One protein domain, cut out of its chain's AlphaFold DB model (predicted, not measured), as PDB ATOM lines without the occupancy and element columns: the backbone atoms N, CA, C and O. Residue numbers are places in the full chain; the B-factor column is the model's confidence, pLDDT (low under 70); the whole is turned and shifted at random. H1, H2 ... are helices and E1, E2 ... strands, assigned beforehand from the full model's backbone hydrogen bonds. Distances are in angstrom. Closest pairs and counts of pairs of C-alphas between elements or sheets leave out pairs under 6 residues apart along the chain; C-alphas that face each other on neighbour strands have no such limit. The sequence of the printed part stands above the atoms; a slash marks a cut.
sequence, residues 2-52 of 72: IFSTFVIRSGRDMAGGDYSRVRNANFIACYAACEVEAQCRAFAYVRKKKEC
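What this domain is: This is residues 2 to 52 of the 72 residues of the protein "Apple domain-containing protein" of Mesorhizobium sp (UniProt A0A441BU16). A short strand, E3, runs through the middle of a small body, with the one helix, H1, packed on it and the strands E1 and E2 set round it on two other sides. E1 bends sharply, and the last printed residues fold back beside the end of E3 as a small antiparallel pairing. The printed part has 51 residues, with three named strands and one named helix in the order E1, E2, H1, E3; no two named strands pair, and the class is mixed, helices and strands. It is compact, with a radius of gyration of the C-alphas of 10.5 A and spans of 29 by 21 by 21 A.

Where its parts are: E1 is residues 7 to 14, 12.7 A from first to last C-alpha, and begins with C-alpha 7 at (78.846, 8.896, 272.751). It bends by 116 degrees at residue 11. E2 is residues 18 to 22, 11.0 A long. H1 is residues 27 to 36, 14.6 A long, and begins with C-alpha 27 at (87.827, 17.370, 278.311). E3 is residues 42 to 46, 13.4 A long, and ends with C-alpha 46 at (93.399, 11.099, 280.330).

How they stand to each other: The closest C-alphas of E1 and E3 are those of Asp 13 and Ala 44, 6.2 A apart. E1 is apart from both E2 and H1. E2 and E3 are near each other, with 8 pairs of C-alphas within 10 A. The closest C-alphas of E2 and H1 are those of Val 22 and Cys 30, 7.6 A apart. H1 and E3 have 7 pairs of C-alphas within 8 A, the closest being those of Phe 27 and Tyr 45 at 6.1 A. In H1 every O i to N i+4 pair is within hydrogen-bond range. Residues 45 to 46 of E3 pair with residues 51 to 52, antiparallel.

The domain as a whole: The two C-alphas farthest apart are those of Ile 2 and Lys 49, at 29.2 A. The printed part has no cut, and the three links between elements are tight. The mean pLDDT of the printed part is 94.6; residues 2 to 4 are under 70.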
ATOM      1  N   ILE A   2      72.051  21.324 268.489       52.47
ATOM      2  CA  ILE A   2      73.223  20.495 268.184       52.47
ATOM      3  C   ILE A   2      73.134  19.289 269.117       52.47
ATOM      4  O   ILE A   2      73.413  19.405 270.308       52.47
ATOM      5  N   PHE A   3      72.657  18.158 268.603       64.31
ATOM      6  CA  PHE A   3      72.839  16.886 269.289       64.31
ATOM      7  C   PHE A   3      74.339  16.578 269.264       64.31
ATOM      8  O   PHE A   3      74.967  16.701 268.214       64.31
ATOM      9  N   SER A   4      74.918  16.251 270.422       68.94
ATOM     10  CA  SER A   4      76.308  15.787 270.506       68.94
ATOM     11  C   SER A   4      76.512  14.661 269.495       68.94
ATOM     12  O   SER A   4      75.781  13.672 269.534       68.94
ATOM     13  N   THR A   5      77.504  14.798 268.617       81.75
ATOM     14  CA  THR A   5      77.924  13.734 267.692       81.75
ATOM     15  C   THR A   5      78.625  12.595 268.426       81.75
ATOM     16  O   THR A   5      78.826  11.534 267.855       81.75
ATOM     17  N   PHE A   6      78.963  12.784 269.707       92.62
ATOM     18  CA  PHE A   6      79.723  11.813 270.476       92.62
ATOM     19  C   PHE A   6      78.892  11.044 271.504       92.62
ATOM     20  O   PHE A   6      78.137  11.627 272.289       92.62
ATOM     21  N   VAL A   7      79.165   9.741 271.596       95.12
ATOM     22  CA  VAL A   7      78.846   8.896 272.751       95.12
ATOM     23  C   VAL A   7      80.010   8.948 273.741       95.12
ATOM     24  O   VAL A   7      81.107   8.467 273.449       95.12
ATOM     25  N   ILE A   8      79.763   9.494 274.933       96.12
ATOM     26  CA  ILE A   8      80.780   9.627 275.985       96.12
ATOM     27  C   ILE A   8      80.735   8.435 276.943       96.12
ATOM     28  O   ILE A   8      79.690   8.081 277.487       96.12
ATOM     29  N   ARG A   9      81.896   7.821 277.185       96.62
ATOM     30  CA  ARG A   9      82.081   6.683 278.092       96.62
ATOM     31  C   ARG A   9      83.198   6.980 279.090       96.62
ATOM     32  O   ARG A   9      84.375   6.973 278.735       96.62
ATOM     33  N   SER A  10      82.840   7.182 280.357       97.50
ATOM     34  CA  SER A  10      83.834   7.342 281.425       97.50
ATOM     35  C   SER A  10      84.426   6.002 281.866       97.50
ATOM     36  O   SER A  10      83.763   4.961 281.851       97.50
ATOM     37  N   GLY A  11      85.696   6.016 282.272       97.88
ATOM     38  CA  GLY A  11      86.419   4.824 282.711       97.88
ATOM     39  C   GLY A  11      86.628   3.820 281.576       97.88
ATOM     40  O   GLY A  11      86.644   2.603 281.806       97.88
ATOM     41  N   ARG A  12      86.709   4.314 280.341       98.06
ATOM     42  CA  ARG A  12      86.911   3.523 279.129       98.06
ATOM     43  C   ARG A  12      87.987   4.170 278.280       98.06
ATOM     44  O   ARG A  12      88.141   5.383 278.280       98.06
ATOM     45  N   ASP A  13      88.705   3.329 277.557       97.50
ATOM     46  CA  ASP A  13      89.664   3.726 276.535       97.50
ATOM     47  C   ASP A  13      89.474   2.829 275.319       97.50
ATOM     48  O   ASP A  13      88.946   1.718 275.430       97.50
ATOM     49  N   MET A  14      89.901   3.320 274.168       96.50
ATOM     50  CA  MET A  14      89.832   2.608 272.905       96.50
ATOM     51  C   MET A  14      91.242   2.487 272.340       96.50
ATOM     52  O   MET A  14      91.915   3.492 272.101       96.50
ATOM     53  N   ALA A  15      91.706   1.251 272.171       92.50
ATOM     54  CA  ALA A  15      93.081   0.989 271.770       92.50
ATOM     55  C   ALA A  15      93.312   1.284 270.279       92.50
ATOM     56  O   ALA A  15      92.523   0.870 269.427       92.50
ATOM     57  N   GLY A  16      94.442   1.932 269.981       95.12
ATOM     58  CA  GLY A  16      94.897   2.220 268.623       95.12
ATOM     59  C   GLY A  16      94.178   3.391 267.952       95.12
ATOM     60  O   GLY A  16      93.257   3.988 268.504       95.12
ATOM     61  N   GLY A  17      94.640   3.720 266.742       96.94
ATOM     62  CA  GLY A  17      94.111   4.839 265.953       96.94
ATOM     63  C   GLY A  17      94.640   6.205 266.382       96.94
ATOM     64  O   GLY A  17      94.266   7.196 265.781       96.94
ATOM     65  N   ASP A  18      95.490   6.267 267.408       97.94
ATOM     66  CA  ASP A  18      96.115   7.505 267.868       97.94
ATOM     67  C   ASP A  18      96.928   8.158 266.748       97.94
ATOM     68  O   ASP A  18      97.959   7.624 266.342       97.94
ATOM     69  N   TYR A  19      96.485   9.324 266.285       98.31
ATOM     70  CA  TYR A  19      97.200  10.102 265.269       98.31
ATOM     71  C   TYR A  19      97.713  11.439 265.815       98.31
ATOM     72  O   TYR A  19      98.628  12.033 265.250       98.31
ATOM     73  N   SER A  20      97.155  11.921 266.932       98.12
ATOM     74  CA  SER A  20      97.579  13.170 267.564       98.12
ATOM     75  C   SER A  20      97.427  13.123 269.082       98.12
ATOM     76  O   SER A  20      96.551  12.450 269.632       98.12
ATOM     77  N   ARG A  21      98.298  13.867 269.770       97.88
ATOM     78  CA  ARG A  21      98.311  14.006 271.228       97.88
ATOM     79  C   ARG A  21      98.342  15.480 271.610       97.88
ATOM     80  O   ARG A  21      99.362  16.146 271.439       97.88
ATOM     81  N   VAL A  22      97.268  15.958 272.231       97.25
ATOM     82  CA  VAL A  22      97.182  17.320 272.776       97.25
ATOM     83  C   VAL A  22      97.486  17.276 274.271       97.25
ATOM     84  O   VAL A  22      96.830  16.561 275.030       97.25
ATOM     85  N   ARG A  23      98.502  18.021 274.712       97.62
ATOM     86  CA  ARG A  23      98.881  18.140 276.131       97.62
ATOM     87  C   ARG A  23      98.225  19.358 276.771       97.62
ATOM     88  O   ARG A  23      97.864  20.298 276.074       97.62
ATOM     89  N   ASN A  24      98.124  19.350 278.100       97.56
ATOM     90  CA  ASN A  24      97.500  20.417 278.891       97.56
ATOM     91  C   ASN A  24      96.061  20.745 278.447       97.56
ATOM     92  O   ASN A  24      95.583  21.860 278.637       97.56
ATOM     93  N   ALA A  25      95.367  19.764 277.872       95.88
ATOM     94  CA  ALA A  25      93.984  19.885 277.446       95.88
ATOM     95  C   ALA A  25      93.040  19.596 278.617       95.88
ATOM     96  O   ALA A  25      93.364  18.834 279.528       95.88
ATOM     97  N   ASN A  26      91.842  20.173 278.571       97.88
ATOM     98  CA  ASN A  26      90.709  19.686 279.350       97.88
ATOM     99  C   ASN A  26      89.798  18.823 278.455       97.88
ATOM    100  O   ASN A  26      90.030  18.690 277.251       97.88
ATOM    101  N   PHE A  27      88.757  18.233 279.041       97.00
ATOM    102  CA  PHE A  27      87.827  17.370 278.311       97.00
ATOM    103  C   PHE A  27      87.142  18.089 277.135       97.00
ATOM    104  O   PHE A  27      87.078  17.543 276.038       97.00
ATOM    105  N   ILE A  28      86.683  19.328 277.339       96.44
ATOM    106  CA  ILE A  28      85.987  20.112 276.308       96.44
ATOM    107  C   ILE A  28      86.921  20.451 275.144       96.44
ATOM    108  O   ILE A  28      86.519  20.345 273.991       96.44
ATOM    109  N   ALA A  29      88.182  20.781 275.424       96.69
ATOM    110  CA  ALA A  29      89.191  20.997 274.391       96.69
ATOM    111  C   ALA A  29      89.449  19.719 273.573       96.69
ATOM    112  O   ALA A  29      89.625  19.795 272.362       96.69
ATOM    113  N   CYS A  30      89.425  18.547 274.216       96.88
ATOM    114  CA  CYS A  30      89.582  17.257 273.545       96.88
ATOM    115  C   CYS A  30      88.391  16.932 272.627       96.88
ATOM    116  O   CYS A  30      88.584  16.558 271.472       96.88
ATOM    117  N   TYR A  31      87.170  17.162 273.121       96.75
ATOM    118  CA  TYR A  31      85.942  17.068 272.331       96.75
ATOM    119  C   TYR A  31      85.993  17.996 271.113       96.75
ATOM    120  O   TYR A  31      85.812  17.547 269.986       96.75
ATOM    121  N   ALA A  32      86.286  19.281 271.334       95.75
ATOM    122  CA  ALA A  32      86.289  20.284 270.277       95.75
ATOM    123  C   ALA A  32      87.347  19.982 269.210       95.75
ATOM    124  O   ALA A  32      87.045  20.078 268.025       95.75
ATOM    125  N   ALA A  33      88.551  19.561 269.616       96.31
ATOM    126  CA  ALA A  33      89.615  19.179 268.690       96.31
ATOM    127  C   ALA A  33      89.199  18.004 267.789       96.31
ATOM    128  O   ALA A  33      89.405  18.056 266.580       96.31
ATOM    129  N   CYS A  34      88.552  16.977 268.348       96.94
ATOM    130  CA  CYS A  34      88.053  15.867 267.539       96.94
ATOM    131  C   CYS A  34      86.858  16.268 266.663       96.94
ATOM    132  O   CYS A  34      86.687  15.756 265.560       96.94
ATOM    133  N   GLU A  35      86.009  17.183 267.129       95.50
ATOM    134  CA  GLU A  35      84.819  17.562 266.374       95.50
ATOM    135  C   GLU A  35      85.158  18.309 265.077       95.50
ATOM    136  O   GLU A  35      84.533  18.049 264.045       95.50
ATOM    137  N   VAL A  36      86.167  19.186 265.116       94.38
ATOM    138  CA  VAL A  36      86.577  20.011 263.964       94.38
ATOM    139  C   VAL A  36      87.464  19.273 262.959       94.38
ATOM    140  O   VAL A  36      87.563  19.690 261.806       94.38
ATOM    141  N   GLU A  37      88.107  18.175 263.358       95.69
ATOM    142  CA  GLU A  37      88.965  17.391 262.474       95.69
ATOM    143  C   GLU A  37      88.181  16.283 261.758       95.69
ATOM    144  O   GLU A  37      87.743  15.310 262.368       95.69
ATOM    145  N   ALA A  38      88.064  16.377 260.429       95.62
ATOM    146  CA  ALA A  38      87.291  15.424 259.621       95.62
ATOM    147  C   ALA A  38      87.779  13.963 259.720       95.62
ATOM    148  O   ALA A  38      86.989  13.032 259.552       95.62
ATOM    149  N   GLN A  39      89.070  13.755 259.996       97.56
ATOM    150  CA  GLN A  39      89.647  12.424 260.197       97.56
ATOM    151  C   GLN A  39      89.305  11.823 261.565       97.56
ATOM    152  O   GLN A  39      89.358  10.606 261.718       97.56
ATOM    153  N   CYS A  40      88.951  12.645 262.559       97.75
ATOM    154  CA  CYS A  40      88.762  12.172 263.919       97.75
ATOM    155  C   CYS A  40      87.460  11.377 264.052       97.75
ATOM    156  O   CYS A  40      86.369  11.831 263.701       97.75
ATOM    157  N   ARG A  41      87.591  10.166 264.587       97.44
ATOM    158  CA  ARG A  41      86.491   9.238 264.872       97.44
ATOM    159  C   ARG A  41      86.297   9.029 266.367       97.44
ATOM    160  O   ARG A  41      85.207   8.674 266.795       97.44
ATOM    161  N   ALA A  42      87.330   9.248 267.174       97.81
ATOM    162  CA  ALA A  42      87.243   9.125 268.621       97.81
ATOM    163  C   ALA A  42      88.311   9.964 269.326       97.81
ATOM    164  O   ALA A  42      89.329  10.322 268.740       97.81
ATOM    165  N   PHE A  43      88.120  10.213 270.617       98.12
ATOM    166  CA  PHE A  43      89.152  10.791 271.471       98.12
ATOM    167  C   PHE A  43      89.196  10.110 272.838       98.12
ATOM    168  O   PHE A  43      88.168   9.701 273.371       98.12
ATOM    169  N   ALA A  44      90.380  10.031 273.442       98.38
ATOM    170  CA  ALA A  44      90.562   9.563 274.813       98.38
ATOM    171  C   ALA A  44      91.213  10.658 275.670       98.38
ATOM    172  O   ALA A  44      92.382  11.003 275.483       98.38
ATOM    173  N   TYR A  45      90.461  11.199 276.629       98.62
ATOM    174  CA  TYR A  45      90.946  12.201 277.574       98.62
ATOM    175  C   TYR A  45      91.446  11.548 278.867       98.62
ATOM    176  O   TYR A  45      90.669  11.003 279.650       98.62
ATOM    177  N   VAL A  46      92.752  11.625 279.122       98.50
ATOM    178  CA  VAL A  46      93.399  11.099 280.330       98.50
ATOM    179  C   VAL A  46      93.419  12.181 281.409       98.50
ATOM    180  O   VAL A  46      94.313  13.032 281.438       98.50
ATOM    181  N   ARG A  47      92.472  12.115 282.352       98.12
ATOM    182  CA  ARG A  47      92.226  13.160 283.366       98.12
ATOM    183  C   ARG A  47      93.470  13.552 284.160       98.12
ATOM    184  O   ARG A  47      93.798  14.729 284.251       98.12
ATOM    185  N   LYS A  48      94.192  12.562 284.701       98.12
ATOM    186  CA  LYS A  48      95.380  12.799 285.545       98.12
ATOM    187  C   LYS A  48      96.511  13.489 284.779       98.12
ATOM    188  O   LYS A  48      97.269  14.245 285.372       98.12
ATOM    189  N   LYS A  49      96.630  13.215 283.477       98.06
ATOM    190  CA  LYS A  49      97.689  13.776 282.630       98.06
ATOM    191  C   LYS A  49      97.270  15.065 281.926       98.06
ATOM    192  O   LYS A  49      98.140  15.745 281.402       98.06
ATOM    193  N   LYS A  50      95.972  15.398 281.913       98.19
ATOM    194  CA  LYS A  50      95.413  16.483 281.090       98.19
ATOM    195  C   LYS A  50      95.816  16.318 279.621       98.19
ATOM    196  O   LYS A  50      96.284  17.246 278.967       98.19
ATOM    197  N   GLU A  51      95.705  15.088 279.127       98.25
ATOM    198  CA  GLU A  51      96.111  14.723 277.772       98.25
ATOM    199  C   GLU A  51      94.924  14.209 276.982       98.25
ATOM    200  O   GLU A  51      94.165  13.373 277.469       98.25
ATOM    201  N   CYS A  52      94.806  14.688 275.754       97.94
ATOM    202  CA  CYS A  52      93.864  14.207 274.766       97.94
ATOM    203  C   CYS A  52      94.610  13.373 273.733       97.94
ATOM    204  O   CYS A  52      95.639  13.805 273.211       97.94
TER     205      CYS A  52